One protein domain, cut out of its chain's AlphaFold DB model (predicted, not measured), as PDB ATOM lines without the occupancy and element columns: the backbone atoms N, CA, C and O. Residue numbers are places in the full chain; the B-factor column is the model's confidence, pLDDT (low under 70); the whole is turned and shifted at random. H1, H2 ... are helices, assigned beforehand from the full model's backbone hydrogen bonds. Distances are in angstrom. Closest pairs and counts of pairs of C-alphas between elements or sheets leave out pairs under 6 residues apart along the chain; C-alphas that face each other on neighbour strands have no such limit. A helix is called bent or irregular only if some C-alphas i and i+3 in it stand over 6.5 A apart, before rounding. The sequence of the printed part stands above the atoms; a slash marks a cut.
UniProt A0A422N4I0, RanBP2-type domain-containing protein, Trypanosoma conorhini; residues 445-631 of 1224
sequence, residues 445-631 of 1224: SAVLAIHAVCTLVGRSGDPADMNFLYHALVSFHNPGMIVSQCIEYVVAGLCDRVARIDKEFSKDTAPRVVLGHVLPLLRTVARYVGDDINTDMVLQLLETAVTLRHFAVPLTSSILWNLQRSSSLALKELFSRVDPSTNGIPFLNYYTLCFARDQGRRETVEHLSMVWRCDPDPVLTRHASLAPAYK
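Overview. This is residues 445 to 631 of the 1224 residues of the protein "RanBP2-type domain-containing protein" of Trypanosoma conorhini (UniProt A0A422N4I0). The domain is a slab of helices in two rows packed on each other: H1, H3, H6 and H9 run one way in one row, and H2, H5, H7 and H10 run against them in the other. The short H8 crosses the ends where H7 stops and H9 starts, and the tiny H11 packs on H9 at one end of the slab. The 187 printed residues hold eleven named helices, H1 to H11 in chain order, and no named strand, so the class is all helix. The whole is compact, with a radius of gyration of the C-alphas of 17.1 A, and spans 52 by 40 by 28 A.

Arrangement. H3, residues 479 to 498, is the longest helix and, with H9, residues 587 to 598, a hub touching four helices. H3 touches H1, residues 445 to 460, at C-alphas Gly 493 and Gly 458, 3.9 A apart and the closest, at a steep tilt of 44 degrees, the same way. H1, with residues 450 to 457 alone, touches H2, residues 465 to 475, its hairpin partner; the closest C-alphas, Val 457 and Asp 465, are 6.8 A apart. H3 touches H5, residues 511 to 528, at a shallow tilt of 9 degrees, opposite ways, closest at C-alphas Ile 487 and Val 525, 7.1 A. H3 touches H6, residues 535 to 546, closest at C-alphas Cys 495 and Leu 541, 5.5 A. H7, residues 552 to 563, forms a hairpin with H6 and touches H5 at C-alphas Leu 515 and Leu 555, their closest, 6.4 A. H1, H2, H3, H5, H6 and H7 form an up and down bundle, each running against the one before. H9 touches H6, H8, residues 569 to 576, H11, residues 617 to 620, and H10, residues 602 to 612, its hairpin partner. H4, residues 501 to 504, touches no helix. Every O i to N i+4 pair is within hydrogen-bond range in H1, H2, H6, H7, H8, H9 and H10, against 14 of 16 in H3 and 9 of 14 in H5; H4 and H11 are too short for such a pair.

Along the chain. H1 begins at C-alpha 445, (-8.339, -25.067, -20.335), and measures 22.2 A. H3 measures 27.9 A and H5 26.2 A; both are irregular, with C-alphas 481 and 484 7.1 A apart and C-alphas 517 and 520 7.2 A apart. H5 has a kink of 37 degrees near residue 518. H11 ends at C-alpha 620, (-35.524, 9.024, -2.080).

Size, cuts and confidence. The two C-alphas farthest apart, Ser 475 and Thr 621, are 52.5 A apart. The printed part has no cut and no long link. The mean pLDDT of the printed part is 76.4, and 51 residues are under 70, among them 476 to 485, 528 to 537, 567 to 584 and 622 to 631.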
ATOM      1  N   SER A 445      -9.341 -25.123 -21.412       71.94
ATOM      2  CA  SER A 445      -8.339 -25.067 -20.335       71.94
ATOM      3  C   SER A 445      -7.409 -23.850 -20.429       71.94
ATOM      4  O   SER A 445      -7.069 -23.265 -19.404       71.94
ATOM      5  N   ALA A 446      -7.042 -23.416 -21.639       78.94
ATOM      6  CA  ALA A 446      -6.268 -22.194 -21.844       78.94
ATOM      7  C   ALA A 446      -7.130 -20.931 -21.659       78.94
ATOM      8  O   ALA A 446      -6.642 -19.959 -21.091       78.94
ATOM      9  N   VAL A 447      -8.415 -20.952 -22.045       77.19
ATOM     10  CA  VAL A 447      -9.358 -19.849 -21.754       77.19
ATOM     11  C   VAL A 447      -9.556 -19.669 -20.243       77.19
ATOM     12  O   VAL A 447      -9.542 -18.542 -19.755       77.19
ATOM     13  N   LEU A 448      -9.673 -20.765 -19.486       80.12
ATOM     14  CA  LEU A 448      -9.775 -20.735 -18.023       80.12
ATOM     15  C   LEU A 448      -8.495 -20.191 -17.367       80.12
ATOM     16  O   LEU A 448      -8.587 -19.389 -16.440       80.12
ATOM     17  N   ALA A 449      -7.312 -20.553 -17.875       85.12
ATOM     18  CA  ALA A 449      -6.049 -19.975 -17.414       85.12
ATOM     19  C   ALA A 449      -5.951 -18.468 -17.729       85.12
ATOM     20  O   ALA A 449      -5.594 -17.689 -16.849       85.12
ATOM     21  N   ILE A 450      -6.334 -18.043 -18.941       85.88
ATOM     22  CA  ILE A 450      -6.423 -16.624 -19.328       85.88
ATOM     23  C   ILE A 450      -7.344 -15.857 -18.366       85.88
ATOM     24  O   ILE A 450      -6.927 -14.854 -17.792       85.88
ATOM     25  N   HIS A 451      -8.567 -16.354 -18.140       86.56
ATOM     26  CA  HIS A 451      -9.521 -15.770 -17.193       86.56
ATOM     27  C   HIS A 451      -8.896 -15.614 -15.802       86.56
ATOM     28  O   HIS A 451      -8.918 -14.527 -15.232       86.56
ATOM     29  N   ALA A 452      -8.315 -16.686 -15.259       86.25
ATOM     30  CA  ALA A 452      -7.770 -16.699 -13.906       86.25
ATOM     31  C   ALA A 452      -6.593 -15.720 -13.720       86.25
ATOM     32  O   ALA A 452      -6.525 -15.050 -12.689       86.25
ATOM     33  N   VAL A 453      -5.714 -15.566 -14.721       91.88
ATOM     34  CA  VAL A 453      -4.645 -14.547 -14.694       91.88
ATOM     35  C   VAL A 453      -5.229 -13.133 -14.766       91.88
ATOM     36  O   VAL A 453      -4.826 -12.276 -13.982       91.88
ATOM     37  N   CYS A 454      -6.204 -12.872 -15.644       89.69
ATOM     38  CA  CYS A 454      -6.861 -11.563 -15.735       89.69
ATOM     39  C   CYS A 454      -7.535 -11.167 -14.410       89.69
ATOM     40  O   CYS A 454      -7.322 -10.058 -13.914       89.69
ATOM     41  N   THR A 455      -8.285 -12.085 -13.792       90.69
ATOM     42  CA  THR A 455      -8.892 -11.865 -12.473       90.69
ATOM     43  C   THR A 455      -7.831 -11.630 -11.399       90.69
ATOM     44  O   THR A 455      -7.987 -10.706 -10.604       90.69
ATOM     45  N   LEU A 456      -6.718 -12.378 -11.394       93.12
ATOM     46  CA  LEU A 456      -5.616 -12.152 -10.451       93.12
ATOM     47  C   LEU A 456      -4.964 -10.769 -10.623       93.12
ATOM     48  O   LEU A 456      -4.725 -10.091  -9.626       93.12
ATOM     49  N   VAL A 457      -4.722 -10.311 -11.855       92.31
ATOM     50  CA  VAL A 457      -4.176  -8.964 -12.114       92.31
ATOM     51  C   VAL A 457      -5.134  -7.887 -11.593       92.31
ATOM     52  O   VAL A 457      -4.706  -6.991 -10.867       92.31
ATOM     53  N   GLY A 458      -6.441  -8.012 -11.846       89.69
ATOM     54  CA  GLY A 458      -7.448  -7.119 -11.257       89.69
ATOM     55  C   GLY A 458      -7.437  -7.142  -9.722       89.69
ATOM     56  O   GLY A 458      -7.442  -6.097  -9.064       89.69
ATOM     57  N   ARG A 459      -7.345  -8.340  -9.143       90.31
ATOM     58  CA  ARG A 459      -7.448  -8.600  -7.702       90.31
ATOM     59  C   ARG A 459      -6.223  -8.161  -6.892       90.31
ATOM     60  O   ARG A 459      -6.407  -7.648  -5.788       90.31
ATOM     61  N   SER A 460      -5.019  -8.345  -7.433       89.56
ATOM     62  CA  SER A 460      -3.751  -8.202  -6.694       89.56
ATOM     63  C   SER A 460      -2.605  -7.531  -7.468       89.56
ATOM     64  O   SER A 460      -1.604  -7.195  -6.851       89.56
ATOM     65  N   GLY A 461      -2.718  -7.340  -8.789       88.44
ATOM     66  CA  GLY A 461      -1.652  -6.771  -9.626       88.44
ATOM     67  C   GLY A 461      -1.536  -5.245  -9.591       88.44
ATOM     68  O   GLY A 461      -2.404  -4.542  -9.061       88.44
ATOM     69  N   ASP A 462      -0.477  -4.738 -10.212       89.75
ATOM     70  CA  ASP A 462      -0.143  -3.316 -10.290       89.75
ATOM     71  C   ASP A 462      -0.389  -2.707 -11.688       89.75
ATOM     72  O   ASP A 462      -0.576  -3.419 -12.680       89.75
ATOM     73  N   PRO A 463      -0.345  -1.365 -11.834       86.75
ATOM     74  CA  PRO A 463      -0.416  -0.691 -13.137       86.75
ATOM     75  C   PRO A 463       0.629  -1.166 -14.163       86.75
ATOM     76  O   PRO A 463       0.408  -1.028 -15.365       86.75
ATOM     77  N   ALA A 464       1.759  -1.719 -13.709       85.81
ATOM     78  CA  ALA A 464       2.771  -2.311 -14.579       85.81
ATOM     79  C   ALA A 464       2.294  -3.638 -15.197       85.81
ATOM     80  O   ALA A 464       2.418  -3.810 -16.414       85.81
ATOM     81  N   ASP A 465       1.678  -4.521 -14.399       87.06
ATOM     82  CA  ASP A 465       1.217  -5.856 -14.815       87.06
ATOM     83  C   ASP A 465       0.222  -5.810 -15.969       87.06
ATOM     84  O   ASP A 465       0.228  -6.700 -16.812       87.06
ATOM     85  N   MET A 466      -0.581  -4.748 -16.077       83.94
ATOM     86  CA  MET A 466      -1.487  -4.560 -17.213       83.94
ATOM     87  C   MET A 466      -0.774  -4.560 -18.569       83.94
ATOM     88  O   MET A 466      -1.337  -5.054 -19.542       83.94
ATOM     89  N   ASN A 467       0.463  -4.057 -18.650       80.12
ATOM     90  CA  ASN A 467       1.234  -4.054 -19.898       80.12
ATOM     91  C   ASN A 467       1.714  -5.467 -20.250       80.12
ATOM     92  O   ASN A 467       1.626  -5.885 -21.405       80.12
ATOM     93  N   PHE A 468       2.194  -6.216 -19.253       82.56
ATOM     94  CA  PHE A 468       2.682  -7.581 -19.440       82.56
ATOM     95  C   PHE A 468       1.540  -8.576 -19.686       82.56
ATOM     96  O   PHE A 468       1.648  -9.425 -20.571       82.56
ATOM     97  N   LEU A 469       0.411  -8.414 -18.987       84.00
ATOM     98  CA  LEU A 469      -0.841  -9.114 -19.266       84.00
ATOM     99  C   LEU A 469      -1.296  -8.835 -20.699       84.00
ATOM    100  O   LEU A 469      -1.548  -9.775 -21.444       84.00
ATOM    101  N   TYR A 470      -1.358  -7.565 -21.114       76.38
ATOM    102  CA  TYR A 470      -1.733  -7.207 -22.482       76.38
ATOM    103  C   TYR A 470      -0.790  -7.855 -23.507       76.38
ATOM    104  O   TYR A 470      -1.263  -8.444 -24.473       76.38
ATOM    105  N   HIS A 471       0.527  -7.839 -23.269       74.75
ATOM    106  CA  HIS A 471       1.514  -8.507 -24.123       74.75
ATOM    107  C   HIS A 471       1.295 -10.032 -24.220       74.75
ATOM    108  O   HIS A 471       1.349 -10.598 -25.315       74.75
ATOM    109  N   ALA A 472       0.988 -10.702 -23.104       78.94
ATOM    110  CA  ALA A 472       0.632 -12.121 -23.091       78.94
ATOM    111  C   ALA A 472      -0.680 -12.389 -23.855       78.94
ATOM    112  O   ALA A 472      -0.731 -13.288 -24.692       78.94
ATOM    113  N   LEU A 473      -1.714 -11.570 -23.636       75.94
ATOM    114  CA  LEU A 473      -3.013 -11.678 -24.306       75.94
ATOM    115  C   LEU A 473      -2.912 -11.475 -25.823       75.94
ATOM    116  O   LEU A 473      -3.519 -12.243 -26.563       75.94
ATOM    117  N   VAL A 474      -2.136 -10.493 -26.304       68.62
ATOM    118  CA  VAL A 474      -1.959 -10.278 -27.754       68.62
ATOM    119  C   VAL A 474      -1.019 -11.280 -28.424       68.62
ATOM    120  O   VAL A 474      -0.983 -11.343 -29.651       68.62
ATOM    121  N   SER A 475      -0.291 -12.074 -27.634       71.31
ATOM    122  CA  SER A 475       0.489 -13.213 -28.129       71.31
ATOM    123  C   SER A 475      -0.382 -14.451 -28.383       71.31
ATOM    124  O   SER A 475       0.030 -15.341 -29.126       71.31
ATOM    125  N   PHE A 476      -1.598 -14.521 -27.821       65.56
ATOM    126  CA  PHE A 476      -2.619 -15.446 -28.315       65.56
ATOM    127  C   PHE A 476      -3.223 -14.888 -29.607       65.56
ATOM    128  O   PHE A 476      -3.497 -13.693 -29.733       65.56
ATOM    129  N   HIS A 477      -3.410 -15.765 -30.594       52.94
ATOM    130  CA  HIS A 477      -3.761 -15.346 -31.949       52.94
ATOM    131  C   HIS A 477      -5.128 -14.644 -31.987       52.94
ATOM    132  O   HIS A 477      -6.073 -15.070 -31.327       52.94
ATOM    133  N   ASN A 478      -5.243 -13.592 -32.804       49.62
ATOM    134  CA  ASN A 478      -6.419 -12.711 -32.905       49.62
ATOM    135  C   ASN A 478      -6.734 -11.868 -31.633       49.62
ATOM    136  O   ASN A 478      -7.840 -11.953 -31.079       49.62
ATOM    137  N   PRO A 479      -5.821 -10.959 -31.213       46.41
ATOM    138  CA  PRO A 479      -6.053 -10.018 -30.104       46.41
ATOM    139  C   PRO A 479      -7.343  -9.203 -30.246       46.41
ATOM    140  O   PRO A 479      -8.009  -8.893 -29.256       46.41
ATOM    141  N   GLY A 480      -7.721  -8.895 -31.491       44.25
ATOM    142  CA  GLY A 480      -8.877  -8.075 -31.838       44.25
ATOM    143  C   GLY A 480     -10.229  -8.616 -31.367       44.25
ATOM    144  O   GLY A 480     -11.184  -7.843 -31.384       44.25
ATOM    145  N   MET A 481     -10.332  -9.870 -30.900       45.47
ATOM    146  CA  MET A 481     -11.559 -10.417 -30.283       45.47
ATOM    147  C   MET A 481     -11.414 -10.724 -28.785       45.47
ATOM    148  O   MET A 481     -12.303 -10.389 -28.004       45.47
ATOM    149  N   ILE A 482     -10.274 -11.257 -28.350       52.03
ATOM    150  CA  ILE A 482     -10.104 -11.774 -26.981       52.03
ATOM    151  C   ILE A 482      -9.859 -10.661 -25.946       52.03
ATOM    152  O   ILE A 482     -10.314 -10.777 -24.808       52.03
ATOM    153  N   VAL A 483      -9.193  -9.563 -26.331       63.09
ATOM    154  CA  VAL A 483      -8.714  -8.536 -25.385       63.09
ATOM    155  C   VAL A 483      -9.828  -7.917 -24.531       63.09
ATOM    156  O   VAL A 483      -9.712  -7.985 -23.313       63.09
ATOM    157  N   SER A 484     -10.912  -7.364 -25.098       59.16
ATOM    158  CA  SER A 484     -11.935  -6.676 -24.281       59.16
ATOM    159  C   SER A 484     -12.617  -7.609 -23.270       59.16
ATOM    160  O   SER A 484     -12.765  -7.242 -22.110       59.16
ATOM    161  N   GLN A 485     -12.919  -8.853 -23.661       65.00
ATOM    162  CA  GLN A 485     -13.468  -9.883 -22.766       65.00
ATOM    163  C   GLN A 485     -12.477 -10.259 -21.646       65.00
ATOM    164  O   GLN A 485     -12.867 -10.553 -20.520       65.00
ATOM    165  N   CYS A 486     -11.171 -10.205 -21.916       73.31
ATOM    166  CA  CYS A 486     -10.150 -10.394 -20.887       73.31
ATOM    167  C   CYS A 486     -10.023  -9.180 -19.955       73.31
ATOM    168  O   CYS A 486      -9.809  -9.357 -18.758       73.31
ATOM    169  N   ILE A 487     -10.210  -7.962 -20.470       76.31
ATOM    170  CA  ILE A 487     -10.288  -6.736 -19.665       76.31
ATOM    171  C   ILE A 487     -11.521  -6.755 -18.745       76.31
ATOM    172  O   ILE A 487     -11.410  -6.341 -17.594       76.31
ATOM    173  N   GLU A 488     -12.654  -7.319 -19.172       75.69
ATOM    174  CA  GLU A 488     -13.811  -7.568 -18.295       75.69
ATOM    175  C   GLU A 488     -13.456  -8.489 -17.115       75.69
ATOM    176  O   GLU A 488     -13.837  -8.202 -15.981       75.69
ATOM    177  N   TYR A 489     -12.643  -9.531 -17.326       83.75
ATOM    178  CA  TYR A 489     -12.149 -10.381 -16.232       83.75
ATOM    179  C   TYR A 489     -11.167  -9.656 -15.293       83.75
ATOM    180  O   TYR A 489     -11.125  -9.971 -14.103       83.75
ATOM    181  N   VAL A 490     -10.433  -8.643 -15.778       87.12
ATOM    182  CA  VAL A 490      -9.666  -7.721 -14.914       87.12
ATOM    183  C   VAL A 490     -10.603  -6.811 -14.110       87.12
ATOM    184  O   VAL A 490     -10.351  -6.574 -12.930       87.12
ATOM    185  N   VAL A 491     -11.711  -6.335 -14.694       84.06
ATOM    186  CA  VAL A 491     -12.738  -5.562 -13.966       84.06
ATOM    187  C   VAL A 491     -13.423  -6.423 -12.896       84.06
ATOM    188  O   VAL A 491     -13.581  -5.958 -11.771       84.06
ATOM    189  N   ALA A 492     -13.713  -7.697 -13.174       83.12
ATOM    190  CA  ALA A 492     -14.191  -8.643 -12.160       83.12
ATOM    191  C   ALA A 492     -13.174  -8.814 -11.012       83.12
ATOM    192  O   ALA A 492     -13.543  -8.767  -9.839       83.12
ATOM    193  N   GLY A 493     -11.878  -8.913 -11.333       87.62
ATOM    194  CA  GLY A 493     -10.800  -8.897 -10.338       87.62
ATOM    195  C   GLY A 493     -10.733  -7.596  -9.524       87.62
ATOM    196  O   GLY A 493     -10.452  -7.628  -8.328       87.62
ATOM    197  N   LEU A 494     -11.034  -6.446 -10.136       89.56
ATOM    198  CA  LEU A 494     -11.159  -5.169  -9.427       89.56
ATOM    199  C   LEU A 494     -12.369  -5.152  -8.480       89.56
ATOM    200  O   LEU A 494     -12.232  -4.626  -7.379       89.56
ATOM    201  N   CYS A 495     -13.503  -5.772  -8.824       87.50
ATOM    202  CA  CYS A 495     -14.604  -5.983  -7.872       87.50
ATOM    203  C   CYS A 495     -14.135  -6.832  -6.673       87.50
ATOM    204  O   CYS A 495     -14.351  -6.452  -5.524       87.50
ATOM    205  N   ASP A 496     -13.387  -7.908  -6.931       88.25
ATOM    206  CA  ASP A 496     -12.748  -8.776  -5.928       88.25
ATOM    207  C   ASP A 496     -11.729  -8.034  -5.033       88.25
ATOM    208  O   ASP A 496     -11.472  -8.432  -3.893       88.25
ATOM    209  N   ARG A 497     -11.117  -6.951  -5.534       91.88
ATOM    210  CA  ARG A 497     -10.282  -6.013  -4.761       91.88
ATOM    211  C   ARG A 497     -11.139  -5.078  -3.915       91.88
ATOM    212  O   ARG A 497     -10.931  -4.984  -2.709       91.88
ATOM    213  N   VAL A 498     -12.135  -4.433  -4.523       90.38
ATOM    214  CA  VAL A 498     -13.034  -3.493  -3.843       90.38
ATOM    215  C   VAL A 498     -13.766  -4.176  -2.684       90.38
ATOM    216  O   VAL A 498     -13.711  -3.677  -1.565       90.38
ATOM    217  N   ALA A 499     -14.343  -5.363  -2.894       87.56
ATOM    218  CA  ALA A 499     -15.093  -6.117  -1.883       87.56
ATOM    219  C   ALA A 499     -14.277  -6.539  -0.639       87.56
ATOM    220  O   ALA A 499     -14.859  -6.946   0.370       87.56
ATOM    221  N   ARG A 500     -12.939  -6.456  -0.682       88.81
ATOM    222  CA  ARG A 500     -12.060  -6.736   0.467       88.81
ATOM    223  C   ARG A 500     -11.651  -5.494   1.258       88.81
ATOM    224  O   ARG A 500     -11.125  -5.652   2.355       88.81
ATOM    225  N   ILE A 501     -11.954  -4.282   0.787       90.69
ATOM    226  CA  ILE A 501     -11.557  -3.029   1.452       90.69
ATOM    227  C   ILE A 501     -12.047  -2.965   2.907       90.69
ATOM    228  O   ILE A 501     -11.255  -2.668   3.793       90.69
ATOM    229  N   ASP A 502     -13.305  -3.335   3.175       83.38
ATOM    230  CA  ASP A 502     -13.883  -3.375   4.535       83.38
ATOM    231  C   ASP A 502     -13.266  -4.465   5.454       83.38
ATOM    232  O   ASP A 502     -13.639  -4.567   6.622       83.38
ATOM    233  N   LYS A 503     -12.356  -5.308   4.938       85.38
ATOM    234  CA  LYS A 503     -11.580  -6.309   5.699       85.38
ATOM    235  C   LYS A 503     -10.097  -5.947   5.812       85.38
ATOM    236  O   LYS A 503      -9.461  -6.315   6.792       85.38
ATOM    237  N   GLU A 504      -9.552  -5.275   4.800       87.19
ATOM    238  CA  GLU A 504      -8.126  -4.945   4.683       87.19
ATOM    239  C   GLU A 504      -7.792  -3.542   5.231       87.19
ATOM    240  O   GLU A 504      -6.644  -3.288   5.589       87.19
ATOM    241  N   PHE A 505      -8.781  -2.648   5.367       88.31
ATOM    242  CA  PHE A 505      -8.598  -1.285   5.873       88.31
ATOM    243  C   PHE A 505      -9.553  -0.955   7.031       88.31
ATOM    244  O   PHE A 505     -10.760  -1.180   6.963       88.31
ATOM    245  N   SER A 506      -9.010  -0.354   8.095       88.19
ATOM    246  CA  SER A 506      -9.793   0.156   9.233       88.19
ATOM    247  C   SER A 506     -10.631   1.384   8.849       88.19
ATOM    248  O   SER A 506     -10.273   2.099   7.909       88.19
ATOM    249  N   LYS A 507     -11.696   1.683   9.609       84.06
ATOM    250  CA  LYS A 507     -12.529   2.893   9.434       84.06
ATOM    251  C   LYS A 507     -11.704   4.188   9.441       84.06
ATOM    252  O   LYS A 507     -12.005   5.103   8.683       84.06
ATOM    253  N   ASP A 508     -10.662   4.242  10.265       85.81
ATOM    254  CA  ASP A 508      -9.831   5.432  10.482       85.81
ATOM    255  C   ASP A 508      -8.736   5.600   9.407       85.81
ATOM    256  O   ASP A 508      -7.970   6.566   9.412       85.81
ATOM    257  N   THR A 509      -8.668   4.677   8.439       87.69
ATOM    258  CA  THR A 509      -7.751   4.761   7.299       87.69
ATOM    259  C   THR A 509      -8.105   5.974   6.436       87.69
ATOM    260  O   THR A 509      -9.183   6.038   5.847       87.69
ATOM    261  N   ALA A 510      -7.178   6.925   6.285       85.75
ATOM    262  CA  ALA A 510      -7.385   8.108   5.447       85.75
ATOM    263  C   ALA A 510      -7.784   7.702   4.004       85.75
ATOM    264  O   ALA A 510      -6.989   7.022   3.345       85.75
ATOM    265  N   PRO A 511      -8.941   8.147   3.456       84.00
ATOM    266  CA  PRO A 511      -9.489   7.633   2.192       84.00
ATOM    267  C   PRO A 511      -8.524   7.660   0.999       84.00
ATOM    268  O   PRO A 511      -8.592   6.791   0.135       84.00
ATOM    269  N   ARG A 512      -7.567   8.598   0.977       86.44
ATOM    270  CA  ARG A 512      -6.476   8.664  -0.015       86.44
ATOM    271  C   ARG A 512      -5.695   7.350  -0.182       86.44
ATOM    272  O   ARG A 512      -5.244   7.068  -1.286       86.44
ATOM    273  N   VAL A 513      -5.554   6.549   0.879       85.88
ATOM    274  CA  VAL A 513      -4.854   5.251   0.856       85.88
ATOM    275  C   VAL A 513      -5.700   4.203   0.128       85.88
ATOM    276  O   VAL A 513      -5.220   3.560  -0.802       85.88
ATOM    277  N   VAL A 514      -6.988   4.114   0.471       86.56
ATOM    278  CA  VAL A 514      -7.962   3.219  -0.176       86.56
ATOM    279  C   VAL A 514      -8.134   3.567  -1.660       86.56
ATOM    280  O   VAL A 514      -8.122   2.687  -2.519       86.56
ATOM    281  N   LEU A 515      -8.197   4.861  -1.995       88.88
ATOM    282  CA  LEU A 515      -8.190   5.328  -3.385       88.88
ATOM    283  C   LEU A 515      -6.877   4.980  -4.107       88.88
ATOM    284  O   LEU A 515      -6.907   4.600  -5.278       88.88
ATOM    285  N   GLY A 516      -5.734   5.058  -3.419       85.88
ATOM    286  CA  GLY A 516      -4.430   4.641  -3.940       85.88
ATOM    287  C   GLY A 516      -4.344   3.146  -4.269       85.88
ATOM    288  O   GLY A 516      -3.661   2.780  -5.218       85.88
ATOM    289  N   HIS A 517      -5.083   2.293  -3.560       88.06
ATOM    290  CA  HIS A 517      -5.104   0.844  -3.787       88.06
ATOM    291  C   HIS A 517      -5.915   0.412  -5.034       88.06
ATOM    292  O   HIS A 517      -5.659  -0.650  -5.607       88.06
ATOM    293  N   VAL A 518      -6.881   1.234  -5.479       89.69
ATOM    294  CA  VAL A 518      -7.816   0.901  -6.579       89.69
ATOM    295  C   VAL A 518      -7.607   1.765  -7.827       89.69
ATOM    296  O   VAL A 518      -7.542   1.248  -8.946       89.69
ATOM    297  N   LEU A 519      -7.510   3.091  -7.674       90.19
ATOM    298  CA  LEU A 519      -7.557   4.020  -8.810       90.19
ATOM    299  C   LEU A 519      -6.370   3.916  -9.787       90.19
ATOM    300  O   LEU A 519      -6.617   4.083 -10.981       90.19
ATOM    301  N   PRO A 520      -5.108   3.665  -9.376       90.19
ATOM    302  CA  PRO A 520      -3.994   3.546 -10.320       90.19
ATOM    303  C   PRO A 520      -4.164   2.381 -11.300       90.19
ATOM    304  O   PRO A 520      -3.900   2.544 -12.494       90.19
ATOM    305  N   LEU A 521      -4.659   1.233 -10.822       88.44
ATOM    306  CA  LEU A 521      -4.958   0.093 -11.683       88.44
ATOM    307  C   LEU A 521      -6.184   0.381 -12.555       88.44
ATOM    308  O   LEU A 521      -6.090   0.247 -13.772       88.44
ATOM    309  N   LEU A 522      -7.289   0.875 -11.979       87.81
ATOM    310  CA  LEU A 522      -8.500   1.228 -12.736       87.81
ATOM    311  C   LEU A 522      -8.218   2.236 -13.865       87.81
ATOM    312  O   LEU A 522      -8.710   2.066 -14.977       87.81
ATOM    313  N   ARG A 523      -7.384   3.257 -13.620       85.94
ATOM    314  CA  ARG A 523      -6.939   4.230 -14.639       85.94
ATOM    315  C   ARG A 523      -6.173   3.581 -15.785       85.94
ATOM    316  O   ARG A 523      -6.283   4.040 -16.917       85.94
ATOM    317  N   THR A 524      -5.381   2.555 -15.493       83.00
ATOM    318  CA  THR A 524      -4.613   1.823 -16.504       83.00
ATOM    319  C   THR A 524      -5.513   0.861 -17.271       83.00
ATOM    320  O   THR A 524      -5.495   0.877 -18.498       83.00
ATOM    321  N   VAL A 525      -6.387   0.118 -16.584       81.62
ATOM    322  CA  VAL A 525      -7.447  -0.707 -17.190       81.62
ATOM    323  C   VAL A 525      -8.305   0.127 -18.146       81.62
ATOM    324  O   VAL A 525      -8.485  -0.260 -19.296       81.62
ATOM    325  N   ALA A 526      -8.726   1.330 -17.741       75.81
ATOM    326  CA  ALA A 526      -9.527   2.251 -18.551       75.81
ATOM    327  C   ALA A 526      -8.831   2.807 -19.819       75.81
ATOM    328  O   ALA A 526      -9.492   3.489 -20.602       75.81
ATOM    329  N   ARG A 527      -7.534   2.520 -20.038       72.25
ATOM    330  CA  ARG A 527      -6.814   2.761 -21.311       72.25
ATOM    331  C   ARG A 527      -6.900   1.579 -22.282       72.25
ATOM    332  O   ARG A 527      -6.681   1.765 -23.474       72.25
ATOM    333  N   TYR A 528      -7.190   0.382 -21.771       68.25
ATOM    334  CA  TYR A 528      -7.381  -0.854 -22.542       68.25
ATOM    335  C   TYR A 528      -8.864  -1.221 -22.718       68.25
ATOM    336  O   TYR A 528      -9.188  -2.077 -23.538       68.25
ATOM    337  N   VAL A 529      -9.762  -0.555 -21.987       62.41
ATOM    338  CA  VAL A 529     -11.212  -0.563 -22.230       62.41
ATOM    339  C   VAL A 529     -11.509   0.091 -23.583       62.41
ATOM    340  O   VAL A 529     -11.353   1.302 -23.748       62.41
ATOM    341  N   GLY A 530     -11.935  -0.726 -24.547       53.25
ATOM    342  CA  GLY A 530     -12.518  -0.270 -25.809       53.25
ATOM    343  C   GLY A 530     -14.009   0.058 -25.682       53.25
ATOM    344  O   GLY A 530     -14.617  -0.110 -24.627       53.25
ATOM    345  N   ASP A 531     -14.620   0.467 -26.795       48.16
ATOM    346  CA  ASP A 531     -16.049   0.823 -26.889       48.16
ATOM    347  C   ASP A 531     -17.014  -0.378 -26.889       48.16
ATOM    348  O   ASP A 531     -18.158  -0.275 -27.334       48.16
ATOM    349  N   ASP A 532     -16.543  -1.527 -26.411       45.22
ATOM    350  CA  ASP A 532     -17.274  -2.789 -26.365       45.22
ATOM    351  C   ASP A 532     -17.217  -3.485 -24.994       45.22
ATOM    352  O   ASP A 532     -17.529  -4.667 -24.902       45.22
ATOM    353  N   ILE A 533     -16.848  -2.758 -23.931       56.66
ATOM    354  CA  ILE A 533     -17.023  -3.228 -22.550       56.66
ATOM    355  C   ILE A 533     -18.511  -3.429 -22.235       56.66
ATOM    356  O   ILE A 533     -19.334  -2.539 -22.456       56.66
ATOM    357  N   ASN A 534     -18.856  -4.583 -21.670       58.12
ATOM    358  CA  ASN A 534     -20.187  -4.851 -21.153       58.12
ATOM    359  C   ASN A 534     -20.535  -3.879 -20.010       58.12
ATOM    360  O   ASN A 534     -19.889  -3.879 -18.958       58.12
ATOM    361  N   THR A 535     -21.597  -3.090 -20.199       62.47
ATOM    362  CA  THR A 535     -22.135  -2.158 -19.198       62.47
ATOM    363  C   THR A 535     -22.360  -2.836 -17.848       62.47
ATOM    364  O   THR A 535     -22.022  -2.244 -16.826       62.47
ATOM    365  N   ASP A 536     -22.832  -4.088 -17.822       60.81
ATOM    366  CA  ASP A 536     -23.099  -4.822 -16.579       60.81
ATOM    367  C   ASP A 536     -21.841  -4.970 -15.696       60.81
ATOM    368  O   ASP A 536     -21.952  -4.908 -14.475       60.81
ATOM    369  N   MET A 537     -20.634  -5.063 -16.276       67.19
ATOM    370  CA  MET A 537     -19.379  -5.097 -15.504       67.19
ATOM    371  C   MET A 537     -19.049  -3.746 -14.855       67.19
ATOM    372  O   MET A 537     -18.463  -3.695 -13.773       67.19
ATOM    373  N   VAL A 538     -19.430  -2.641 -15.503       75.12
ATOM    374  CA  VAL A 538     -19.285  -1.287 -14.948       75.12
ATOM    375  C   VAL A 538     -20.303  -1.068 -13.832       75.12
ATOM    376  O   VAL A 538     -19.947  -0.530 -12.786       75.12
ATOM    377  N   LEU A 539     -21.544  -1.532 -14.018       75.19
ATOM    378  CA  LEU A 539     -22.579  -1.494 -12.984       75.19
ATOM    379  C   LEU A 539     -22.161  -2.326 -11.763       75.19
ATOM    380  O   LEU A 539     -22.146  -1.790 -10.660       75.19
ATOM    381  N   GLN A 540     -21.694  -3.565 -11.955       76.81
ATOM    382  CA  GLN A 540     -21.228  -4.436 -10.869       76.81
ATOM    383  C   GLN A 540     -20.082  -3.809 -10.055       76.81
ATOM    384  O   GLN A 540     -20.049  -3.931  -8.828       76.81
ATOM    385  N   LEU A 541     -19.149  -3.094 -10.698       83.81
ATOM    386  CA  LEU A 541     -18.085  -2.365  -9.996       83.81
ATOM    387  C   LEU A 541     -18.644  -1.231  -9.116       83.81
ATOM    388  O   LEU A 541     -18.136  -1.000  -8.016       83.81
ATOM    389  N   LEU A 542     -19.701  -0.547  -9.565       86.06
ATOM    390  CA  LEU A 542     -20.380   0.514  -8.812       86.06
ATOM    391  C   LEU A 542     -21.236  -0.051  -7.668       86.06
ATOM    392  O   LEU A 542     -21.161   0.468  -6.555       86.06
ATOM    393  N   GLU A 543     -21.972  -1.144  -7.900       84.25
ATOM    394  CA  GLU A 543     -22.690  -1.906  -6.865       84.25
ATOM    395  C   GLU A 543     -21.724  -2.371  -5.758       84.25
ATOM    396  O   GLU A 543     -21.987  -2.186  -4.566       84.25
ATOM    397  N   THR A 544     -20.558  -2.905  -6.142       86.12
ATOM    398  CA  THR A 544     -19.519  -3.381  -5.211       86.12
ATOM    399  C   THR A 544     -18.859  -2.227  -4.445       86.12
ATOM    400  O   THR A 544     -18.573  -2.352  -3.256       86.12
ATOM    401  N   ALA A 545     -18.646  -1.069  -5.080       90.56
ATOM    402  CA  ALA A 545     -18.087   0.105  -4.408       90.56
ATOM    403  C   ALA A 545     -19.086   0.762  -3.438       90.56
ATOM    404  O   ALA A 545     -18.720   1.116  -2.317       90.56
ATOM    405  N   VAL A 546     -20.362   0.887  -3.824       89.50
ATOM    406  CA  VAL A 546     -21.392   1.547  -3.002       89.50
ATOM    407  C   VAL A 546     -21.906   0.669  -1.848       89.50
ATOM    408  O   VAL A 546     -22.530   1.179  -0.912       89.50
ATOM    409  N   THR A 547     -21.596  -0.635  -1.863       85.62
ATOM    410  CA  THR A 547     -21.878  -1.581  -0.767       85.62
ATOM    411  C   THR A 547     -20.819  -1.612   0.344       85.62
ATOM    412  O   THR A 547     -21.094  -2.171   1.410       85.62
ATOM    413  N   LEU A 548     -19.680  -0.924   0.197       87.12
ATOM    414  CA  LEU A 548     -18.713  -0.732   1.292       87.12
ATOM    415  C   LEU A 548     -19.305   0.054   2.471       87.12
ATOM    416  O   LEU A 548     -20.198   0.883   2.294       87.12
ATOM    417  N   ARG A 549     -18.814  -0.179   3.687       83.12
ATOM    418  CA  ARG A 549     -19.317   0.456   4.916       83.12
ATOM    419  C   ARG A 549     -18.762   1.856   5.128       83.12
ATOM    420  O   ARG A 549     -19.516   2.760   5.469       83.12
ATOM    421  N   HIS A 550     -17.453   2.030   4.962       85.00
ATOM    422  CA  HIS A 550     -16.768   3.268   5.364       85.00
ATOM    423  C   HIS A 550     -16.216   4.075   4.183       85.00
ATOM    424  O   HIS A 550     -16.022   5.282   4.299       85.00
ATOM    425  N   PHE A 551     -16.031   3.436   3.024       89.12
ATOM    426  CA  PHE A 551     -15.375   4.045   1.861       89.12
ATOM    427  C   PHE A 551     -16.275   4.202   0.628       89.12
ATOM    428  O   PHE A 551     -15.803   4.693  -0.395       89.12
ATOM    429  N   ALA A 552     -17.564   3.853   0.722       88.62
ATOM    430  CA  ALA A 552     -18.501   3.885  -0.406       88.62
ATOM    431  C   ALA A 552     -18.566   5.252  -1.105       88.62
ATOM    432  O   ALA A 552     -18.330   5.329  -2.306       88.62
ATOM    433  N   VAL A 553     -18.826   6.337  -0.368       89.62
ATOM    434  CA  VAL A 553     -18.928   7.692  -0.944       89.62
ATOM    435  C   VAL A 553     -17.637   8.110  -1.678       89.62
ATOM    436  O   VAL A 553     -17.702   8.329  -2.889       89.62
ATOM    437  N   PRO A 554     -16.447   8.171  -1.036       89.44
ATOM    438  CA  PRO A 554     -15.235   8.627  -1.719       89.44
ATOM    439  C   PRO A 554     -14.779   7.689  -2.845       89.44
ATOM    440  O   PRO A 554     -14.273   8.177  -3.860       89.44
ATOM    441  N   LEU A 555     -14.950   6.367  -2.707       90.62
ATOM    442  CA  LEU A 555     -14.539   5.411  -3.736       90.62
ATOM    443  C   LEU A 555     -15.460   5.467  -4.957       90.62
ATOM    444  O   LEU A 555     -14.964   5.640  -6.068       90.62
ATOM    445  N   THR A 556     -16.777   5.390  -4.771       91.31
ATOM    446  CA  THR A 556     -17.758   5.399  -5.867       91.31
ATOM    447  C   THR A 556     -17.716   6.705  -6.659       91.31
ATOM    448  O   THR A 556     -17.647   6.672  -7.890       91.31
ATOM    449  N   SER A 557     -17.649   7.863  -5.985       89.75
ATOM    450  CA  SER A 557     -17.459   9.154  -6.662       89.75
ATOM    451  C   SER A 557     -16.145   9.203  -7.449       89.75
ATOM    452  O   SER A 557     -16.118   9.711  -8.569       89.75
ATOM    453  N   SER A 558     -15.064   8.628  -6.909       90.44
ATOM    454  CA  SER A 558     -13.775   8.568  -7.605       90.44
ATOM    455  C   SER A 558     -13.787   7.614  -8.801       90.44
ATOM    456  O   SER A 558     -13.198   7.936  -9.830       90.44
ATOM    457  N   ILE A 559     -14.446   6.456  -8.707       90.25
ATOM    458  CA  ILE A 559     -14.580   5.500  -9.817       90.25
ATOM    459  C   ILE A 559     -15.305   6.174 -10.985       90.25
ATOM    460  O   ILE A 559     -14.748   6.233 -12.085       90.25
ATOM    461  N   LEU A 560     -16.471   6.781 -10.739       88.88
ATOM    462  CA  LEU A 560     -17.235   7.491 -11.771       88.88
ATOM    463  C   LEU A 560     -16.441   8.651 -12.388       88.88
ATOM    464  O   LEU A 560     -16.380   8.753 -13.610       88.88
ATOM    465  N   TRP A 561     -15.736   9.453 -11.582       87.06
ATOM    466  CA  TRP A 561     -14.879  10.539 -12.082       87.06
ATOM    467  C   TRP A 561     -13.733  10.058 -12.993       87.06
ATOM    468  O   TRP A 561     -13.336  10.765 -13.919       87.06
ATOM    469  N   ASN A 562     -13.185   8.858 -12.765       84.06
ATOM    470  CA  ASN A 562     -12.165   8.292 -13.654       84.06
ATOM    471  C   ASN A 562     -12.786   7.675 -14.921       84.06
ATOM    472  O   ASN A 562     -12.223   7.848 -16.001       84.06
ATOM    473  N   LEU A 563     -13.957   7.031 -14.823       82.88
ATOM    474  CA  LEU A 563     -14.691   6.498 -15.981       82.88
ATOM    475  C   LEU A 563     -15.164   7.615 -16.927       82.88
ATOM    476  O   LEU A 563     -14.989   7.500 -18.138       82.88
ATOM    477  N   GLN A 564     -15.661   8.732 -16.384       79.94
ATOM    478  CA  GLN A 564     -16.077   9.923 -17.139       79.94
ATOM    479  C   GLN A 564     -14.926  10.542 -17.955       79.94
ATOM    480  O   GLN A 564     -15.153  11.216 -18.959       79.94
ATOM    481  N   ARG A 565     -13.676  10.294 -17.541       75.88
ATOM    482  CA  ARG A 565     -12.447  10.768 -18.196       75.88
ATOM    483  C   ARG A 565     -11.764   9.698 -19.060       75.88
ATOM    484  O   ARG A 565     -10.653   9.936 -19.531       75.88
ATOM    485  N   SER A 566     -12.397   8.541 -19.283       70.06
ATOM    486  CA  SER A 566     -11.906   7.534 -20.232       70.06
ATOM    487  C   SER A 566     -11.890   8.081 -21.666       70.06
ATOM    488  O   SER A 566     -12.655   8.974 -22.034       70.06
ATOM    489  N   SER A 567     -11.029   7.522 -22.515       60.38
ATOM    490  CA  SER A 567     -11.092   7.737 -23.961       60.38
ATOM    491  C   SER A 567     -12.367   7.150 -24.579       60.38
ATOM    492  O   SER A 567     -12.873   7.753 -25.527       60.38
ATOM    493  N   SER A 568     -12.908   6.058 -24.019       61.03
ATOM    494  CA  SER A 568     -14.048   5.317 -24.575       61.03
ATOM    495  C   SER A 568     -15.286   6.192 -24.811       61.03
ATOM    496  O   SER A 568     -15.771   6.896 -23.923       61.03
ATOM    497  N   LEU A 569     -15.811   6.106 -26.032       53.50
ATOM    498  CA  LEU A 569     -17.073   6.687 -26.470       53.50
ATOM    499  C   LEU A 569     -18.273   5.981 -25.823       53.50
ATOM    500  O   LEU A 569     -19.245   6.654 -25.493       53.50
ATOM    501  N   ALA A 570     -18.196   4.668 -25.579       54.56
ATOM    502  CA  ALA A 570     -19.258   3.920 -24.899       54.56
ATOM    503  C   ALA A 570     -19.455   4.397 -23.447       54.56
ATOM    504  O   ALA A 570     -20.578   4.694 -23.037       54.56
ATOM    505  N   LEU A 571     -18.364   4.569 -22.687       62.50
ATOM    506  CA  LEU A 571     -18.435   5.138 -21.334       62.50
ATOM    507  C   LEU A 571     -18.943   6.589 -21.352       62.50
ATOM    508  O   LEU A 571     -19.801   6.943 -20.545       62.50
ATOM    509  N   LYS A 572     -18.477   7.420 -22.297       66.25
ATOM    510  CA  LYS A 572     -18.982   8.795 -22.474       66.25
ATOM    511  C   LYS A 572     -20.473   8.839 -22.798       66.25
ATOM    512  O   LYS A 572     -21.165   9.707 -22.272       66.25
ATOM    513  N   GLU A 573     -20.983   7.908 -23.609       58.47
ATOM    514  CA  GLU A 573     -22.413   7.836 -23.919       58.47
ATOM    515  C   GLU A 573     -23.238   7.654 -22.639       58.47
ATOM    516  O   GLU A 573     -24.192   8.398 -22.421       58.47
ATOM    517  N   LEU A 574     -22.828   6.740 -21.753       63.03
ATOM    518  CA  LEU A 574     -23.514   6.475 -20.484       63.03
ATOM    519  C   LEU A 574     -23.539   7.696 -19.542       63.03
ATOM    520  O   LEU A 574     -24.495   7.852 -18.788       63.03
ATOM    521  N   PHE A 575     -22.549   8.593 -19.608       67.25
ATOM    522  CA  PHE A 575     -22.600   9.885 -18.903       67.25
ATOM    523  C   PHE A 575     -23.413  10.962 -19.646       67.25
ATOM    524  O   PHE A 575     -23.904  11.888 -19.006       67.25
ATOM    525  N   SER A 576     -23.582  10.851 -20.967       63.12
ATOM    526  CA  SER A 576     -24.419  11.761 -21.772       63.12
ATOM    527  C   SER A 576     -25.916  11.424 -21.757       63.12
ATOM    528  O   SER A 576     -26.730  12.258 -22.146       63.12
ATOM    529  N   ARG A 577     -26.296  10.221 -21.298       63.84
ATOM    530  CA  ARG A 577     -27.696   9.830 -21.071       63.84
ATOM    531  C   ARG A 577     -28.255  10.607 -19.872       63.84
ATOM    532  O   ARG A 577     -28.065  10.208 -18.721       63.84
ATOM    533  N   VAL A 578     -28.900  11.729 -20.178       60.00
ATOM    534  CA  VAL A 578     -29.565  12.650 -19.251       60.00
ATOM    535  C   VAL A 578     -30.935  12.982 -19.837       60.00
ATOM    536  O   VAL A 578     -31.016  13.641 -20.873       60.00
ATOM    537  N   ASP A 579     -32.011  12.517 -19.203       59.59
ATOM    538  CA  ASP A 579     -33.381  12.731 -19.682       59.59
ATOM    539  C   ASP A 579     -34.394  12.771 -18.510       59.59
ATOM    540  O   ASP A 579     -34.017  12.521 -17.359       59.59
ATOM    541  N   PRO A 580     -35.679  13.116 -18.740       53.91
ATOM    542  CA  PRO A 580     -36.667  13.209 -17.662       53.91
ATOM    543  C   PRO A 580     -36.886  11.909 -16.872       53.91
ATOM    544  O   PRO A 580     -37.211  11.975 -15.692       53.91
ATOM    545  N   SER A 581     -36.665  10.728 -17.463       51.53
ATOM    546  CA  SER A 581     -36.762   9.438 -16.757       51.53
ATOM    547  C   SER A 581     -35.576   9.158 -15.822       51.53
ATOM    548  O   SER A 581     -35.683   8.310 -14.927       51.53
ATOM    549  N   THR A 582     -34.475   9.904 -15.980       55.38
ATOM    550  CA  THR A 582     -33.337   9.943 -15.050       55.38
ATOM    551  C   THR A 582     -33.356  11.162 -14.121       55.38
ATOM    552  O   THR A 582     -32.372  11.421 -13.431       55.38
ATOM    553  N   ASN A 583     -34.465  11.916 -14.079       63.59
ATOM    554  CA  ASN A 583     -34.609  13.175 -13.334       63.59
ATOM    555  C   ASN A 583     -33.510  14.212 -13.661       63.59
ATOM    556  O   ASN A 583     -33.108  14.987 -12.797       63.59
ATOM    557  N   GLY A 584     -32.971  14.204 -14.887       65.75
ATOM    558  CA  GLY A 584     -31.853  15.078 -15.271       65.75
ATOM    559  C   GLY A 584     -30.488  14.681 -14.681       65.75
ATOM    560  O   GLY A 584     -29.515  15.415 -14.840       65.75
ATOM    561  N   ILE A 585     -30.381  13.518 -14.034       74.69
ATOM    562  CA  ILE A 585     -29.127  12.980 -13.492       74.69
ATOM    563  C   ILE A 585     -28.481  12.054 -14.548       74.69
ATOM    564  O   ILE A 585     -29.191  11.234 -15.134       74.69
ATOM    565  N   PRO A 586     -27.154  12.118 -14.795       76.94
ATOM    566  CA  PRO A 586     -26.456  11.177 -15.678       76.94
ATOM    567  C   PRO A 586     -26.705   9.715 -15.297       76.94
ATOM    568  O   PRO A 586     -26.596   9.360 -14.122       76.94
ATOM    569  N   PHE A 587     -27.003   8.861 -16.281       72.88
ATOM    570  CA  PHE A 587     -27.492   7.491 -16.069       72.88
ATOM    571  C   PHE A 587     -26.697   6.667 -15.038       72.88
ATOM    572  O   PHE A 587     -27.305   6.060 -14.157       72.88
ATOM    573  N   LEU A 588     -25.357   6.670 -15.080       78.31
ATOM    574  CA  LEU A 588     -24.540   5.913 -14.115       78.31
ATOM    575  C   LEU A 588     -24.640   6.460 -12.681       78.31
ATOM    576  O   LEU A 588     -24.702   5.684 -11.726       78.31
ATOM    577  N   ASN A 589     -24.713   7.782 -12.516       84.06
ATOM    578  CA  ASN A 589     -24.928   8.420 -11.218       84.06
ATOM    579  C   ASN A 589     -26.344   8.095 -10.708       84.06
ATOM    580  O   ASN A 589     -26.499   7.637  -9.579       84.06
ATOM    581  N   TYR A 590     -27.361   8.248 -11.562       76.62
ATOM    582  CA  TYR A 590     -28.766   7.953 -11.260       76.62
ATOM    583  C   TYR A 590     -28.980   6.500 -10.818       76.62
ATOM    584  O   TYR A 590     -29.573   6.250  -9.767       76.62
ATOM    585  N   TYR A 591     -28.440   5.544 -11.581       77.19
ATOM    586  CA  TYR A 591     -28.452   4.120 -11.252       77.19
ATOM    587  C   TYR A 591     -27.820   3.859  -9.879       77.19
ATOM    588  O   TYR A 591     -28.412   3.176  -9.044       77.19
ATOM    589  N   THR A 592     -26.657   4.461  -9.614       82.56
ATOM    590  CA  THR A 592     -25.919   4.274  -8.357       82.56
ATOM    591  C   THR A 592     -26.692   4.807  -7.143       82.56
ATOM    592  O   THR A 592     -26.734   4.137  -6.111       82.56
ATOM    593  N   LEU A 593     -27.356   5.965  -7.262       82.00
ATOM    594  CA  LEU A 593     -28.232   6.498  -6.206       82.00
ATOM    595  C   LEU A 593     -29.446   5.583  -5.971       82.00
ATOM    596  O   LEU A 593     -29.785   5.299  -4.823       82.00
ATOM    597  N   CYS A 594     -30.072   5.077  -7.041       68.69
ATOM    598  CA  CYS A 594     -31.201   4.150  -6.932       68.69
ATOM    599  C   CYS A 594     -30.797   2.840  -6.241       68.69
ATOM    600  O   CYS A 594     -31.478   2.404  -5.317       68.69
ATOM    601  N   PHE A 595     -29.663   2.245  -6.623       75.56
ATOM    602  CA  PHE A 595     -29.164   1.018  -6.002       75.56
ATOM    603  C   PHE A 595     -28.803   1.227  -4.522       75.56
ATOM    604  O   PHE A 595     -29.187   0.426  -3.672       75.56
ATOM    605  N   ALA A 596     -28.124   2.328  -4.178       80.38
ATOM    606  CA  ALA A 596     -27.805   2.652  -2.786       80.38
ATOM    607  C   ALA A 596     -29.072   2.809  -1.924       80.38
ATOM    608  O   ALA A 596     -29.139   2.265  -0.819       80.38
ATOM    609  N   ARG A 597     -30.099   3.487  -2.451       80.62
ATOM    610  CA  ARG A 597     -31.421   3.603  -1.823       80.62
ATOM    611  C   ARG A 597     -32.094   2.243  -1.635       80.62
ATOM    612  O   ARG A 597     -32.613   1.981  -0.555       80.62
ATOM    613  N   ASP A 598     -32.076   1.386  -2.654       69.06
ATOM    614  CA  ASP A 598     -32.736   0.071  -2.619       69.06
ATOM    615  C   ASP A 598     -32.052  -0.893  -1.630       69.06
ATOM    616  O   ASP A 598     -32.706  -1.759  -1.054       69.06
ATOM    617  N   GLN A 599     -30.767  -0.667  -1.329       73.06
ATOM    618  CA  GLN A 599     -30.026  -1.291  -0.222       73.06
ATOM    619  C   GLN A 599     -30.248  -0.601   1.148       73.06
ATOM    620  O   GLN A 599     -29.540  -0.895   2.113       73.06
ATOM    621  N   GLY A 600     -31.190   0.343   1.253       76.06
ATOM    622  CA  GLY A 600     -31.536   1.079   2.478       76.06
ATOM    623  C   GLY A 600     -30.554   2.184   2.891       76.06
ATOM    624  O   GLY A 600     -30.681   2.743   3.980       76.06
ATOM    625  N   ARG A 601     -29.561   2.524   2.060       82.06
ATOM    626  CA  ARG A 601     -28.411   3.367   2.438       82.06
ATOM    627  C   ARG A 601     -28.676   4.859   2.234       82.06
ATOM    628  O   ARG A 601     -27.990   5.511   1.449       82.06
ATOM    629  N   ARG A 602     -29.669   5.394   2.950       86.75
ATOM    630  CA  ARG A 602     -30.105   6.801   2.854       86.75
ATOM    631  C   ARG A 602     -28.938   7.796   2.938       86.75
ATOM    632  O   ARG A 602     -28.760   8.583   2.014       86.75
ATOM    633  N   GLU A 603     -28.095   7.685   3.966       86.06
ATOM    634  CA  GLU A 603     -26.919   8.552   4.148       86.06
ATOM    635  C   GLU A 603     -25.955   8.500   2.950       86.06
ATOM    636  O   GLU A 603     -25.371   9.510   2.567       86.06
ATOM    637  N   THR A 604     -25.777   7.333   2.321       88.06
ATOM    638  CA  THR A 604     -24.919   7.193   1.134       88.06
ATOM    639  C   THR A 604     -25.522   7.906  -0.075       88.06
ATOM    640  O   THR A 604     -24.780   8.511  -0.843       88.06
ATOM    641  N   VAL A 605     -26.850   7.877  -0.239       86.88
ATOM    642  CA  VAL A 605     -27.558   8.618  -1.298       86.88
ATOM    643  C   VAL A 605     -27.399  10.122  -1.089       86.88
ATOM    644  O   VAL A 605     -26.957  10.814  -1.999       86.88
ATOM    645  N   GLU A 606     -27.683  10.620   0.116       89.00
ATOM    646  CA  GLU A 606     -27.621  12.050   0.448       89.00
ATOM    647  C   GLU A 606     -26.200  12.617   0.268       89.00
ATOM    648  O   GLU A 606     -26.021  13.653  -0.380       89.00
ATOM    649  N   HIS A 607     -25.167  11.904   0.732       89.06
ATOM    650  CA  HIS A 607     -23.774  12.316   0.529       89.06
ATOM    651  C   HIS A 607     -23.316  12.224  -0.939       89.06
ATOM    652  O   HIS A 607     -22.601  13.113  -1.402       89.06
ATOM    653  N   LEU A 608     -23.711  11.192  -1.700       89.44
ATOM    654  CA  LEU A 608     -23.370  11.100  -3.128       89.44
ATOM    655  C   LEU A 608     -24.062  12.201  -3.946       89.44
ATOM    656  O   LEU A 608     -23.412  12.832  -4.779       89.44
ATOM    657  N   SER A 609     -25.338  12.486  -3.669       87.88
ATOM    658  CA  SER A 609     -26.083  13.598  -4.271       87.88
ATOM    659  C   SER A 609     -25.435  14.954  -3.980       87.88
ATOM    660  O   SER A 609     -25.257  15.753  -4.899       87.88
ATOM    661  N   MET A 610     -24.972  15.188  -2.745       89.44
ATOM    662  CA  MET A 610     -24.209  16.391  -2.386       89.44
ATOM    663  C   MET A 610     -22.898  16.509  -3.186       89.44
ATOM    664  O   MET A 610     -22.593  17.576  -3.724       89.44
ATOM    665  N   VAL A 611     -22.134  15.417  -3.314       88.94
ATOM    666  CA  VAL A 611     -20.868  15.383  -4.074       88.94
ATOM    667  C   VAL A 611     -21.095  15.604  -5.575       88.94
ATOM    668  O   VAL A 611     -20.273  16.245  -6.232       88.94
ATOM    669  N   TRP A 612     -22.204  15.107  -6.127       88.38
ATOM    670  CA  TRP A 612     -22.553  15.235  -7.548       88.38
ATOM    671  C   TRP A 612     -23.428  16.449  -7.883       88.38
ATOM    672  O   TRP A 612     -23.674  16.698  -9.061       88.38
ATOM    673  N   ARG A 613     -23.830  17.235  -6.875       86.19
ATOM    674  CA  ARG A 613     -24.687  18.429  -6.996       86.19
ATOM    675  C   ARG A 613     -26.033  18.147  -7.678       86.19
ATOM    676  O   ARG A 613     -26.501  18.955  -8.477       86.19
ATOM    677  N   CYS A 614     -26.645  17.008  -7.365       84.81
ATOM    678  CA  CYS A 614     -27.989  16.654  -7.819       84.81
ATOM    679  C   CYS A 614     -28.966  16.524  -6.644       84.81
ATOM    680  O   CYS A 614     -28.569  16.245  -5.514       84.81
ATOM    681  N   ASP A 615     -30.251  16.723  -6.926       81.31
ATOM    682  CA  ASP A 615     -31.332  16.607  -5.949       81.31
ATOM    683  C   ASP A 615     -31.539  15.132  -5.523       81.31
ATOM    684  O   ASP A 615     -31.738  14.272  -6.392       81.31
ATOM    685  N   PRO A 616     -31.457  14.789  -4.219       80.69
ATOM    686  CA  PRO A 616     -31.739  13.441  -3.734       80.69
ATOM    687  C   PRO A 616     -33.240  13.111  -3.669       80.69
ATOM    688  O   PRO A 616     -33.591  11.929  -3.749       80.69
ATOM    689  N   ASP A 617     -34.135  14.094  -3.531       79.50
ATOM    690  CA  ASP A 617     -35.542  13.847  -3.189       79.50
ATOM    691  C   ASP A 617     -36.306  13.054  -4.269       79.50
ATOM    692  O   ASP A 617     -36.999  12.094  -3.908       79.50
ATOM    693  N   PRO A 618     -36.129  13.299  -5.586       72.44
ATOM    694  CA  PRO A 618     -36.713  12.470  -6.644       72.44
ATOM    695  C   PRO A 618     -36.244  11.005  -6.641       72.44
ATOM    696  O   PRO A 618     -36.903  10.140  -7.224       72.44
ATOM    697  N   VAL A 619     -35.110  10.696  -6.001       71.62
ATOM    698  CA  VAL A 619     -34.628   9.317  -5.820       71.62
ATOM    699  C   VAL A 619     -35.169   8.728  -4.518       71.62
ATOM    700  O   VAL A 619     -35.704   7.617  -4.534       71.62
ATOM    701  N   LEU A 620     -35.079   9.465  -3.407       77.31
ATOM    702  CA  LEU A 620     -35.524   9.024  -2.080       77.31
ATOM    703  C   LEU A 620     -37.045   8.798  -2.004       77.31
ATOM    704  O   LEU A 620     -37.482   7.833  -1.380       77.31
ATOM    705  N   THR A 621     -37.848   9.635  -2.667       70.31
ATOM    706  CA  THR A 621     -39.324   9.543  -2.656       70.31
ATOM    707  C   THR A 621     -39.896   8.523  -3.650       70.31
ATOM    708  O   THR A 621     -41.034   8.074  -3.493       70.31
ATOM    709  N   ARG A 622     -39.128   8.113  -4.670       62.38
ATOM    710  CA  ARG A 622     -39.583   7.191  -5.728       62.38
ATOM    711  C   ARG A 622     -39.971   5.824  -5.146       62.38
ATOM    712  O   ARG A 622     -39.125   5.075  -4.664       62.38
ATOM    713  N   HIS A 623     -41.247   5.465  -5.279       51.16
ATOM    714  CA  HIS A 623     -41.857   4.258  -4.711       51.16
ATOM    715  C   HIS A 623     -41.064   2.958  -4.989       51.16
ATOM    716  O   HIS A 623     -40.735   2.651  -6.135       51.16
ATOM    717  N   ALA A 624     -40.814   2.149  -3.952       43.12
ATOM    718  CA  ALA A 624     -39.855   1.033  -3.973       43.12
ATOM    719  C   ALA A 624     -40.169  -0.125  -4.948       43.12
ATOM    720  O   ALA A 624     -39.276  -0.893  -5.289       43.12
ATOM    721  N   SER A 625     -41.403  -0.259  -5.453       38.38
ATOM    722  CA  SER A 625     -41.693  -1.217  -6.542       38.38
ATOM    723  C   SER A 625     -41.194  -0.755  -7.918       38.38
ATOM    724  O   SER A 625     -41.282  -1.509  -8.885       38.38
ATOM    725  N   LEU A 626     -40.713   0.484  -8.030       39.94
ATOM    726  CA  LEU A 626     -40.076   1.033  -9.222       39.94
ATOM    727  C   LEU A 626     -38.564   0.800  -9.129       39.94
ATOM    728  O   LEU A 626     -37.796   1.752  -8.963       39.94
ATOM    729  N   ALA A 627     -38.137  -0.459  -9.254       38.59
ATOM    730  CA  ALA A 627     -36.735  -0.800  -9.513       38.59
ATOM    731  C   ALA A 627     -36.228  -0.076 -10.783       38.59
ATOM    732  O   ALA A 627     -37.049   0.346 -11.607       38.59
ATOM    733  N   PRO A 628     -34.906   0.107 -10.984       41.62
ATOM    734  CA  PRO A 628     -34.363   0.537 -12.270       41.62
ATOM    735  C   PRO A 628     -34.862  -0.402 -13.368       41.62
ATOM    736  O   PRO A 628     -34.537  -1.588 -13.398       41.62
ATOM    737  N   ALA A 629     -35.736   0.108 -14.232       36.69
ATOM    738  CA  ALA A 629     -36.354  -0.716 -15.245       36.69
ATOM    739  C   ALA A 629     -35.323  -0.993 -16.343       36.69
ATOM    740  O   ALA A 629     -34.972  -0.084 -17.090       36.69
ATOM    741  N   TYR A 630     -34.918  -2.256 -16.509       41.56
ATOM    742  CA  TYR A 630     -34.213  -2.754 -17.703       41.56
ATOM    743  C   TYR A 630     -35.149  -2.772 -18.939       41.56
ATOM    744  O   TYR A 630     -35.207  -3.739 -19.700       41.56
ATOM    745  N   LYS A 631     -35.959  -1.719 -19.101       44.28
ATOM    746  CA  LYS A 631     -36.967  -1.555 -20.144       44.28
ATOM    747  C   LYS A 631     -36.389  -0.739 -21.289       44.28
ATOM    748  O   LYS A 631     -36.040   0.420 -21.113       44.28
TER     749      LYS A 631